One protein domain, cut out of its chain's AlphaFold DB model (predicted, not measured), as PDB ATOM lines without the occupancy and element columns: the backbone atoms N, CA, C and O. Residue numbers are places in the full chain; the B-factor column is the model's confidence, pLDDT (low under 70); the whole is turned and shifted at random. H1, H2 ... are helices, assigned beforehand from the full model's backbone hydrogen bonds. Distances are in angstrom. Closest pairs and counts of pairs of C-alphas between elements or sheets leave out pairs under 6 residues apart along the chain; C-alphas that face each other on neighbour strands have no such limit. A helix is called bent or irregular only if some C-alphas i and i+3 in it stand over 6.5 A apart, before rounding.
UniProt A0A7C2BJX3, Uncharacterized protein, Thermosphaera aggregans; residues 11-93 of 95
ATOM      1  N   GLU A  11     389.703 256.729 197.911       60.94
ATOM      2  CA  GLU A  11     389.774 255.458 198.638       60.94
ATOM      3  C   GLU A  11     389.472 255.650 200.128       60.94
ATOM      4  O   GLU A  11     388.641 254.923 200.668       60.94
ATOM      5  N   ASN A  12     390.023 256.692 200.765       64.25
ATOM      6  CA  ASN A  12     389.711 257.010 202.163       64.25
ATOM      7  C   ASN A  12     388.227 257.333 202.377       64.25
ATOM      8  O   ASN A  12     387.629 256.837 203.330       64.25
ATOM      9  N   ASN A  13     387.606 258.098 201.474       65.69
ATOM     10  CA  ASN A  13     386.177 258.410 201.569       65.69
ATOM     11  C   ASN A  13     385.298 257.157 201.414       65.69
ATOM     12  O   ASN A  13     384.323 256.983 202.146       65.69
ATOM     13  N   ARG A  14     385.649 256.249 200.493       71.19
ATOM     14  CA  ARG A  14     384.921 254.984 200.306       71.19
ATOM     15  C   ARG A  14     385.066 254.064 201.522       71.19
ATOM     16  O   ARG A  14     384.077 253.465 201.944       71.19
ATOM     17  N   SER A  15     386.268 253.972 202.091       79.94
ATOM     18  CA  SER A  15     386.543 253.175 203.289       79.94
ATOM     19  C   SER A  15     385.799 253.711 204.510       79.94
ATOM     20  O   SER A  15     385.127 252.941 205.191       79.94
ATOM     21  N   GLN A  16     385.808 255.029 204.735       80.75
ATOM     22  CA  GLN A  16     385.059 255.649 205.833       80.75
ATOM     23  C   GLN A  16     383.545 255.450 205.696       80.75
ATOM     24  O   GLN A  16     382.892 255.071 206.665       80.75
ATOM     25  N   ALA A  17     382.983 255.613 204.494       84.12
ATOM     26  CA  ALA A  17     381.563 255.345 204.258       84.12
ATOM     27  C   ALA A  17     381.195 253.871 204.531       84.12
ATOM     28  O   ALA A  17     380.126 253.575 205.070       84.12
ATOM     29  N   SER A  18     382.090 252.938 204.193       88.62
ATOM     30  CA  SER A  18     381.911 251.509 204.477       88.62
ATOM     31  C   SER A  18     381.977 251.198 205.976       88.62
ATOM     32  O   SER A  18     381.153 250.429 206.483       88.62
ATOM     33  N   LEU A  19     382.928 251.802 206.693       90.00
ATOM     34  CA  LEU A  19     383.048 251.679 208.146       90.00
ATOM     35  C   LEU A  19     381.807 252.226 208.840       90.00
ATOM     36  O   LEU A  19     381.243 251.546 209.692       90.00
ATOM     37  N   LEU A  20     381.314 253.386 208.408       90.81
ATOM     38  CA  LEU A  20     380.131 253.992 208.998       90.81
ATOM     39  C   LEU A  20     378.876 253.139 208.800       90.81
ATOM     40  O   LEU A  20     378.116 252.893 209.734       90.81
ATOM     41  N   LYS A  21     378.690 252.608 207.591       92.88
ATOM     42  CA  LYS A  21     377.593 251.678 207.310       92.88
ATOM     43  C   LYS A  21     377.676 250.422 208.177       92.88
ATOM     44  O   LYS A  21     376.650 249.889 208.596       92.88
ATOM     45  N   THR A  22     378.889 249.937 208.426       94.44
ATOM     46  CA  THR A  22     379.131 248.788 209.305       94.44
ATOM     47  C   THR A  22     378.810 249.138 210.754       94.44
ATOM     48  O   THR A  22     378.087 248.387 211.398       94.44
ATOM     49  N   LEU A  23     379.260 250.299 211.232       94.69
ATOM     50  CA  LEU A  23     378.965 250.816 212.563       94.69
ATOM     51  C   LEU A  23     377.456 250.864 212.814       94.69
ATOM     52  O   LEU A  23     376.985 250.211 213.741       94.69
ATOM     53  N   CYS A  24     376.693 251.538 211.948       94.69
ATOM     54  CA  CYS A  24     375.242 251.640 212.102       94.69
ATOM     55  C   CYS A  24     374.566 250.264 212.142       94.69
ATOM     56  O   CYS A  24     373.732 250.013 213.003       94.69
ATOM     57  N   ARG A  25     374.984 249.328 211.278       95.56
ATOM     58  CA  ARG A  25     374.456 247.953 211.287       95.56
ATOM     59  C   ARG A  25     374.728 247.222 212.597       95.56
ATOM     60  O   ARG A  25     373.849 246.517 213.076       95.56
ATOM     61  N   LEU A  26     375.931 247.353 213.153       95.50
ATOM     62  CA  LEU A  26     376.283 246.709 214.421       95.50
ATOM     63  C   LEU A  26     375.505 247.318 215.592       95.50
ATOM     64  O   LEU A  26     375.077 246.575 216.471       95.50
ATOM     65  N   ILE A  27     375.290 248.637 215.576       94.81
ATOM     66  CA  ILE A  27     374.469 249.337 216.569       94.81
ATOM     67  C   ILE A  27     373.027 248.833 216.515       94.81
ATOM     68  O   ILE A  27     372.519 248.363 217.532       94.81
ATOM     69  N   SER A  28     372.394 248.859 215.338       94.56
ATOM     70  CA  SER A  28     371.031 248.347 215.158       94.56
ATOM     71  C   SER A  28     370.931 246.887 215.583       94.56
ATOM     72  O   SER A  28     370.047 246.537 216.350       94.56
ATOM     73  N   PHE A  29     371.888 246.047 215.178       95.19
ATOM     74  CA  PHE A  29     371.897 244.632 215.538       95.19
ATOM     75  C   PHE A  29     371.979 244.396 217.051       95.19
ATOM     76  O   PHE A  29     371.303 243.506 217.562       95.19
ATOM     77  N   LEU A  30     372.783 245.185 217.773       93.88
ATOM     78  CA  LEU A  30     372.878 245.092 219.230       93.88
ATOM     79  C   LEU A  30     371.554 245.491 219.897       93.88
ATOM     80  O   LEU A  30     371.105 244.794 220.803       93.88
ATOM     81  N   LEU A  31     370.935 246.587 219.445       92.25
ATOM     82  CA  LEU A  31     369.702 247.125 220.030       92.25
ATOM     83  C   LEU A  31     368.466 246.273 219.700       92.25
ATOM     84  O   LEU A  31     367.663 245.990 220.582       92.25
ATOM     85  N   GLU A  32     368.325 245.813 218.456       93.81
ATOM     86  CA  GLU A  32     367.211 244.959 218.013       93.81
ATOM     87  C   GLU A  32     367.217 243.588 218.696       93.81
ATOM     88  O   GLU A  32     366.167 242.972 218.882       93.81
ATOM     89  N   ARG A  33     368.404 243.101 219.070       93.62
ATOM     90  CA  ARG A  33     368.606 241.801 219.716       93.62
ATOM     91  C   ARG A  33     369.147 241.945 221.132       93.62
ATOM     92  O   ARG A  33     369.968 241.144 221.572       93.62
ATOM     93  N   GLU A  34     368.691 242.959 221.862       90.25
ATOM     94  CA  GLU A  34     369.216 243.259 223.197       90.25
ATOM     95  C   GLU A  34     369.164 242.052 224.150       90.25
ATOM     96  O   GLU A  34     370.138 241.776 224.845       90.25
ATOM     97  N   PHE A  35     368.092 241.255 224.118       92.00
ATOM     98  CA  PHE A  35     367.941 240.074 224.976       92.00
ATOM     99  C   PHE A  35     368.987 238.981 224.712       92.00
ATOM    100  O   PHE A  35     369.234 238.150 225.580       92.00
ATOM    101  N   ASP A  36     369.625 238.992 223.539       95.38
ATOM    102  CA  ASP A  36     370.689 238.049 223.188       95.38
ATOM    103  C   ASP A  36     372.075 238.530 223.656       95.38
ATOM    104  O   ASP A  36     373.006 237.731 223.787       95.38
ATOM    105  N   PHE A  37     372.235 239.832 223.913       95.75
ATOM    106  CA  PHE A  37     373.522 240.466 224.231       95.75
ATOM    107  C   PHE A  37     373.625 240.976 225.668       95.75
ATOM    108  O   PHE A  37     374.738 241.185 226.164       95.75
ATOM    109  N   PHE A  38     372.494 241.129 226.349       95.00
ATOM    110  CA  PHE A  38     372.419 241.485 227.756       95.00
ATOM    111  C   PHE A  38     371.964 240.287 228.592       95.00
ATOM    112  O   PHE A  38     371.061 239.543 228.222       95.00
ATOM    113  N   SER A  39     372.619 240.092 229.731       94.31
ATOM    114  CA  SER A  39     372.154 239.221 230.807       94.31
ATOM    115  C   SER A  39     371.858 240.116 231.999       94.31
ATOM    116  O   SER A  39     372.755 240.802 232.495       94.31
ATOM    117  N   ASP A  40     370.588 240.152 232.397       91.44
ATOM    118  CA  ASP A  40     370.043 241.167 233.298       91.44
ATOM    119  C   ASP A  40     370.342 242.585 232.765       91.44
ATOM    120  O   ASP A  40     370.010 242.911 231.624       91.44
ATOM    121  N   ASP A  41     371.017 243.414 233.561       93.75
ATOM    122  CA  ASP A  41     371.361 244.796 233.217       93.75
ATOM    123  C   ASP A  41     372.783 244.961 232.661       93.75
ATOM    124  O   ASP A  41     373.284 246.084 232.573       93.75
ATOM    125  N   TYR A  42     373.470 243.877 232.280       95.50
ATOM    126  CA  TYR A  42     374.873 243.927 231.850       95.50
ATOM    127  C   TYR A  42     375.130 243.162 230.554       95.50
ATOM    128  O   TYR A  42     374.489 242.157 230.264       95.50
ATOM    129  N   LEU A  43     376.121 243.607 229.776       94.62
ATOM    130  CA  LEU A  43     376.560 242.868 228.592       94.62
ATOM    131  C   LEU A  43     377.121 241.493 228.971       94.62
ATOM    132  O   LEU A  43     378.066 241.385 229.768       94.62
ATOM    133  N   ASN A  44     376.602 240.465 228.302       94.88
ATOM    134  CA  ASN A  44     377.164 239.122 228.329       94.88
ATOM    135  C   ASN A  44     378.446 239.041 227.470       94.88
ATOM    136  O   ASN A  44     378.919 240.035 226.911       94.88
ATOM    137  N   SER A  45     379.051 237.856 227.370       94.75
ATOM    138  CA  SER A  45     380.298 237.671 226.616       94.75
ATOM    139  C   SER A  45     380.171 238.022 225.131       94.75
ATOM    140  O   SER A  45     381.097 238.605 224.567       94.75
ATOM    141  N   GLU A  46     379.042 237.701 224.497       95.56
ATOM    142  CA  GLU A  46     378.801 238.000 223.082       95.56
ATOM    143  C   GLU A  46     378.513 239.487 222.871       95.56
ATOM    144  O   GLU A  46     379.079 240.103 221.966       95.56
ATOM    145  N   GLY A  47     377.729 240.092 223.763       95.00
ATOM    146  CA  GLY A  47     377.462 241.524 223.764       95.00
ATOM    147  C   GLY A  47     378.738 242.346 223.930       95.00
ATOM    148  O   GLY A  47     378.934 243.330 223.219       95.00
ATOM    149  N   ARG A  48     379.665 241.910 224.794       94.81
ATOM    150  CA  ARG A  48     380.986 242.545 224.932       94.81
ATOM    151  C   ARG A  48     381.788 242.467 223.639       94.81
ATOM    152  O   ARG A  48     382.297 243.489 223.201       94.81
ATOM    153  N   LYS A  49     381.859 241.303 222.987       95.56
ATOM    154  CA  LYS A  49     382.555 241.164 221.692       95.56
ATOM    155  C   LYS A  49     381.958 242.075 220.619       95.56
ATOM    156  O   LYS A  49     382.698 242.648 219.823       95.56
ATOM    157  N   LEU A  50     380.630 242.192 220.579       95.94
ATOM    158  CA  LEU A  50     379.941 243.069 219.636       95.94
ATOM    159  C   LEU A  50     380.230 244.547 219.930       95.94
ATOM    160  O   LEU A  50     380.583 245.288 219.015       95.94
ATOM    161  N   LEU A  51     380.151 244.950 221.200       95.38
ATOM    162  CA  LEU A  51     380.478 246.306 221.633       95.38
ATOM    163  C   LEU A  51     381.934 246.668 221.307       95.38
ATOM    164  O   LEU A  51     382.193 247.780 220.856       95.38
ATOM    165  N   GLU A  52     382.880 245.744 221.480       95.12
ATOM    166  CA  GLU A  52     384.286 245.994 221.149       95.12
ATOM    167  C   GLU A  52     384.489 246.326 219.665       95.12
ATOM    168  O   GLU A  52     385.173 247.295 219.349       95.12
ATOM    169  N   LYS A  53     383.804 245.625 218.752       95.19
ATOM    170  CA  LYS A  53     383.851 245.944 217.313       95.19
ATOM    171  C   LYS A  53     383.282 247.329 216.998       95.19
ATOM    172  O   LYS A  53     383.823 248.044 216.161       95.19
ATOM    173  N   ILE A  54     382.186 247.708 217.660       94.62
ATOM    174  CA  ILE A  54     381.590 249.048 217.535       94.62
ATOM    175  C   ILE A  54     382.603 250.104 217.993       94.62
ATOM    176  O   ILE A  54     382.831 251.096 217.302       94.62
ATOM    177  N   ILE A  55     383.238 249.869 219.141       93.88
ATOM    178  CA  ILE A  55     384.230 250.765 219.735       93.88
ATOM    179  C   ILE A  55     385.471 250.919 218.848       93.88
ATOM    180  O   ILE A  55     385.964 252.035 218.706       93.88
ATOM    181  N   GLU A  56     385.981 249.836 218.262       93.06
ATOM    182  CA  GLU A  56     387.141 249.878 217.364       93.06
ATOM    183  C   GLU A  56     386.890 250.817 216.180       93.06
ATOM    184  O   GLU A  56     387.663 251.750 215.961       93.06
ATOM    185  N   ILE A  57     385.754 250.645 215.494       92.00
ATOM    186  CA  ILE A  57     385.353 251.511 214.376       92.00
ATOM    187  C   ILE A  57     385.167 252.961 214.849       92.00
ATOM    188  O   ILE A  57     385.550 253.912 214.161       92.00
ATOM    189  N   MET A  58     384.600 253.148 216.043       90.25
ATOM    190  CA  MET A  58     384.395 254.473 216.621       90.25
ATOM    191  C   MET A  58     385.692 255.198 216.949       90.25
ATOM    192  O   MET A  58     385.778 256.392 216.693       90.25
ATOM    193  N   LEU A  59     386.691 254.518 217.505       90.31
ATOM    194  CA  LEU A  59     387.967 255.145 217.857       90.31
ATOM    195  C   LEU A  59     388.829 255.435 216.633       90.31
ATOM    196  O   LEU A  59     389.574 256.410 216.645       90.31
ATOM    197  N   GLU A  60     388.708 254.625 215.581       88.06
ATOM    198  CA  GLU A  60     389.359 254.893 214.296       88.06
ATOM    199  C   GLU A  60     388.823 256.181 213.657       88.06
ATOM    200  O   GLU A  60     389.577 256.961 213.075       88.06
ATOM    201  N   THR A  61     387.519 256.429 213.800       83.56
ATOM    202  CA  THR A  61     386.843 257.592 213.209       83.56
ATOM    203  C   THR A  61     386.793 258.811 214.136       83.56
ATOM    204  O   THR A  61     386.769 259.937 213.645       83.56
ATOM    205  N   ASN A  62     386.792 258.607 215.458       86.56
ATOM    206  CA  ASN A  62     386.592 259.631 216.490       86.56
ATOM    207  C   ASN A  62     387.395 259.308 217.763       86.56
ATOM    208  O   ASN A  62     386.851 258.821 218.767       86.56
ATOM    209  N   PRO A  63     388.706 259.580 217.771       88.25
ATOM    210  CA  PRO A  63     389.544 259.304 218.932       88.25
ATOM    211  C   PRO A  63     389.111 260.075 220.197       88.25
ATOM    212  O   PRO A  63     389.447 259.658 221.310       88.25
ATOM    213  N   GLU A  64     388.327 261.155 220.077       89.19
ATOM    214  CA  GLU A  64     387.828 261.938 221.214       89.19
ATOM    215  C   GLU A  64     386.927 261.138 222.176       89.19
ATOM    216  O   GLU A  64     386.845 261.463 223.365       89.19
ATOM    217  N   TYR A  65     386.326 260.035 221.715       89.69
ATOM    218  CA  TYR A  65     385.460 259.179 222.532       89.69
ATOM    219  C   TYR A  65     386.217 258.310 223.547       89.69
ATOM    220  O   TYR A  65     385.590 257.673 224.398       89.69
ATOM    221  N   GLY A  66     387.556 258.288 223.524       89.62
ATOM    222  CA  GLY A  66     388.376 257.369 224.327       89.62
ATOM    223  C   GLY A  66     388.045 257.332 225.827       89.62
ATOM    224  O   GLY A  66     387.946 256.255 226.426       89.62
ATOM    225  N   ARG A  67     387.803 258.494 226.452       90.00
ATOM    226  CA  ARG A  67     387.432 258.568 227.882       90.00
ATOM    227  C   ARG A  67     386.035 257.999 228.153       90.00
ATOM    228  O   ARG A  67     385.849 257.262 229.126       90.00
ATOM    229  N   ARG A  68     385.063 258.314 227.290       89.56
ATOM    230  CA  ARG A  68     383.680 257.819 227.395       89.56
ATOM    231  C   ARG A  68     383.649 256.303 227.226       89.56
ATOM    232  O   ARG A  68     383.129 255.602 228.091       89.56
ATOM    233  N   ILE A  69     384.321 255.798 226.197       91.38
ATOM    234  CA  ILE A  69     384.454 254.369 225.901       91.38
ATOM    235  C   ILE A  69     385.073 253.597 227.066       91.38
ATOM    236  O   ILE A  69     384.574 252.538 227.431       91.38
ATOM    237  N   THR A  70     386.121 254.131 227.696       90.38
ATOM    238  CA  THR A  70     386.760 253.472 228.848       90.38
ATOM    239  C   THR A  70     385.777 253.300 230.011       90.38
ATOM    240  O   THR A  70     385.752 252.258 230.666       90.38
ATOM    241  N   THR A  71     384.926 254.303 230.244       89.69
ATOM    242  CA  THR A  71     383.880 254.244 231.274       89.69
ATOM    243  C   THR A  71     382.842 253.172 230.944       89.69
ATOM    244  O   THR A  71     382.517 252.351 231.804       89.69
ATOM    245  N   VAL A  72     382.376 253.142 229.693       92.00
ATOM    246  CA  VAL A  72     381.379 252.173 229.216       92.00
ATOM    247  C   VAL A  72     381.930 250.747 229.253       92.00
ATOM    248  O   VAL A  72     381.267 249.871 229.795       92.00
ATOM    249  N   ARG A  73     383.171 250.510 228.800       88.75
ATOM    250  CA  ARG A  73     383.849 249.200 228.889       88.75
ATOM    251  C   ARG A  73     383.946 248.688 230.326       88.75
ATOM    252  O   ARG A  73     383.727 247.503 230.578       88.75
ATOM    253  N   ARG A  74     384.273 249.578 231.273       88.31
ATOM    254  CA  ARG A  74     384.429 249.218 232.690       88.31
ATOM    255  C   ARG A  74     383.097 248.850 233.335       88.31
ATOM    256  O   ARG A  74     383.049 247.888 234.094       88.31
ATOM    257  N   LYS A  75     382.040 249.624 233.071       88.75
ATOM    258  CA  LYS A  75     380.718 249.392 233.668       88.75
ATOM    259  C   LYS A  75     379.972 248.255 232.968       88.75
ATOM    260  O   LYS A  75     379.456 247.368 233.632       88.75
ATOM    261  N   GLY A  76     379.919 248.279 231.637       86.75
ATOM    262  CA  GLY A  76     379.204 247.299 230.814       86.75
ATOM    263  C   GLY A  76     377.697 247.225 231.077       86.75
ATOM    264  O   GLY A  76     377.067 246.265 230.644       86.75
ATOM    265  N   SER A  77     377.139 248.194 231.805       94.00
ATOM    266  CA  SER A  77     375.719 248.270 232.137       94.00
ATOM    267  C   SER A  77     374.907 248.689 230.919       94.00
ATOM    268  O   SER A  77     375.343 249.568 230.170       94.00
ATOM    269  N   ARG A  78     373.704 248.140 230.779       93.94
ATOM    270  CA  ARG A  78     372.756 248.433 229.703       93.94
ATOM    271  C   ARG A  78     372.532 249.924 229.510       93.94
ATOM    272  O   ARG A  78     372.671 250.396 228.391       93.94
ATOM    273  N   GLU A  79     372.287 250.659 230.588       93.38
ATOM    274  CA  GLU A  79     372.081 252.112 230.549       93.38
ATOM    275  C   GLU A  79     373.242 252.846 229.857       93.38
ATOM    276  O   GLU A  79     373.046 253.541 228.865       93.38
ATOM    277  N   GLU A  80     374.473 252.650 230.331       93.75
ATOM    278  CA  GLU A  80     375.663 253.315 229.775       93.75
ATOM    279  C   GLU A  80     375.980 252.880 228.343       93.75
ATOM    280  O   GLU A  80     376.440 253.694 227.541       93.75
ATOM    281  N   VAL A  81     375.744 251.605 228.018       94.25
ATOM    282  CA  VAL A  81     375.936 251.086 226.662       94.25
ATOM    283  C   VAL A  81     374.921 251.725 225.724       94.25
ATOM    284  O   VAL A  81     375.322 252.338 224.743       94.25
ATOM    285  N   VAL A  82     373.629 251.659 226.043       93.75
ATOM    286  CA  VAL A  82     372.563 252.243 225.221       93.75
ATOM    287  C   VAL A  82     372.750 253.752 225.075       93.75
ATOM    288  O   VAL A  82     372.640 254.256 223.964       93.75
ATOM    289  N   ALA A  83     373.120 254.462 226.144       93.94
ATOM    290  CA  ALA A  83     373.401 255.896 226.082       93.94
ATOM    291  C   ALA A  83     374.550 256.225 225.113       93.94
ATOM    292  O   ALA A  83     374.442 257.162 224.329       93.94
ATOM    293  N   LEU A  84     375.637 255.442 225.133       93.75
ATOM    294  CA  LEU A  84     376.732 255.602 224.173       93.75
ATOM    295  C   LEU A  84     376.267 255.315 222.737       93.75
ATOM    296  O   LEU A  84     376.597 256.067 221.826       93.75
ATOM    297  N   LEU A  85     375.522 254.230 222.522       93.19
ATOM    298  CA  LEU A  85     375.059 253.847 221.186       93.19
ATOM    299  C   LEU A  85     374.061 254.856 220.603       93.19
ATOM    300  O   LEU A  85     374.122 255.136 219.406       93.19
ATOM    301  N   ALA A  86     373.192 255.423 221.444       92.31
ATOM    302  CA  ALA A  86     372.278 256.499 221.082       92.31
ATOM    303  C   ALA A  86     373.056 257.732 220.601       92.31
ATOM    304  O   ALA A  86     372.856 258.183 219.479       92.31
ATOM    305  N   GLU A  87     374.022 258.200 221.397       92.19
ATOM    306  CA  GLU A  87     374.878 259.342 221.052       92.19
ATOM    307  C   GLU A  87     375.590 259.141 219.702       92.19
ATOM    308  O   GLU A  87     375.611 260.031 218.848       92.19
ATOM    309  N   ILE A  88     376.155 257.950 219.485       90.75
ATOM    310  CA  ILE A  88     376.856 257.612 218.244       90.75
ATOM    311  C   ILE A  88     375.895 257.607 217.055       90.75
ATOM    312  O   ILE A  88     376.203 258.172 216.005       90.75
ATOM    313  N   GLY A  89     374.752 256.942 217.187       89.06
ATOM    314  CA  GLY A  89     373.839 256.816 216.065       89.06
ATOM    315  C   GLY A  89     373.100 258.113 215.731       89.06
ATOM    316  O   GLY A  89     372.816 258.326 214.555       89.06
ATOM    317  N   GLU A  90     372.910 259.030 216.689       90.69
ATOM    318  CA  GLU A  90     372.468 260.405 216.412       90.69
ATOM    319  C   GLU A  90     373.524 261.178 215.620       90.69
ATOM    320  O   GLU A  90     373.208 261.766 214.583       90.69
ATOM    321  N   LYS A  91     374.793 261.134 216.060       89.38
ATOM    322  CA  LYS A  91     375.913 261.805 215.374       89.38
ATOM    323  C   LYS A  91     376.014 261.392 213.905       89.38
ATOM    324  O   LYS A  91     376.397 262.201 213.061       89.38
ATOM    325  N   TYR A  92     375.679 260.138 213.614       87.25
ATOM    326  CA  TYR A  92     375.857 259.534 212.302       87.25
ATOM    327  C   TYR A  92     374.585 259.252 211.513       87.25
ATOM    328  O   TYR A  92     374.685 258.730 210.402       87.25
ATOM    329  N   GLN A  93     373.420 259.616 212.049       86.44
ATOM    330  CA  GLN A  93     372.123 259.375 211.415       86.44
ATOM    331  C   GLN A  93     371.955 257.903 211.009       86.44
ATOM    332  O   GLN A  93     371.645 257.571 209.864       86.44
TER     333      GLN A  93
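AT A GLANCE: This is residues 11 to 93 of the 95 residues of an uncharacterized protein of Thermosphaera aggregans (UniProt A0A7C2BJX3). Four helices, H1, H3, H4 and H5, make an up-and-down bundle, each running against the one before it, with neighbours in contact in a ring H1, H3, H4, H5 and back to H1. Short H2 and a small loop lie where H1 turns over into H3, at the opposite end of the long axis from the first residue of H1. The printed part has 83 residues with five named helices, H1 to H5 in order, and no named strand; the class is all helix. It is compact, with a radius of gyration of the C-alphas of 12.4 A, and elongated, spanning 42 by 25 by 21 A.

HOW THE PARTS SIT: H1, residues 11 to 32, touches H3, residues 45 to 61, at a shallow tilt of 30 degrees, opposite ways; their closest C-alphas, Leu 23 and Ile 54, are 5.9 A apart. H2, residues 34 to 37, touches residues 45 to 48 of H3, closest at the C-alphas of Phe 37 and Gly 47, 4.1 A. H3 is the hub, touching three helices. Its residues 55 to 59 touch residues 65 to 69 of H4, residues 63 to 75, in a hairpin at 15 degrees, closest at C-alphas Leu 59 and Tyr 65, 6.7 A. H4 forms another hairpin with H5, residues 78 to 92, at 20 degrees; the closest C-alphas, Val 72 and Glu 80, are 5.9 A apart. H5 touches H1 at a steep tilt of 36 degrees, only just past shallow, closest at C-alphas Ile 27 and Leu 85, 6.5 A. H1 and H4 are apart. In H1, H3 and H5 every O i to N i+4 pair is within hydrogen-bond range, in H4 7 of 9; H2 is too short for one.

IN THESE COORDINATES: H1 begins at C-alpha 11 (389.774, 255.458, 198.638) and is 31.5 A long. H3 is 24.9 A, H4 19.8 A and H5 20.9 A, ending at C-alpha 92 (375.857, 259.534, 212.302). H4 is irregular: C-alphas 64 and 67 are 7.5 A apart.

THE WHOLE: The C-alphas farthest apart, Glu 11 and Asp 40, are 42.4 A apart. The printed part has no cut, and no link is long. Residues 11 to 13 are under 70 in pLDDT.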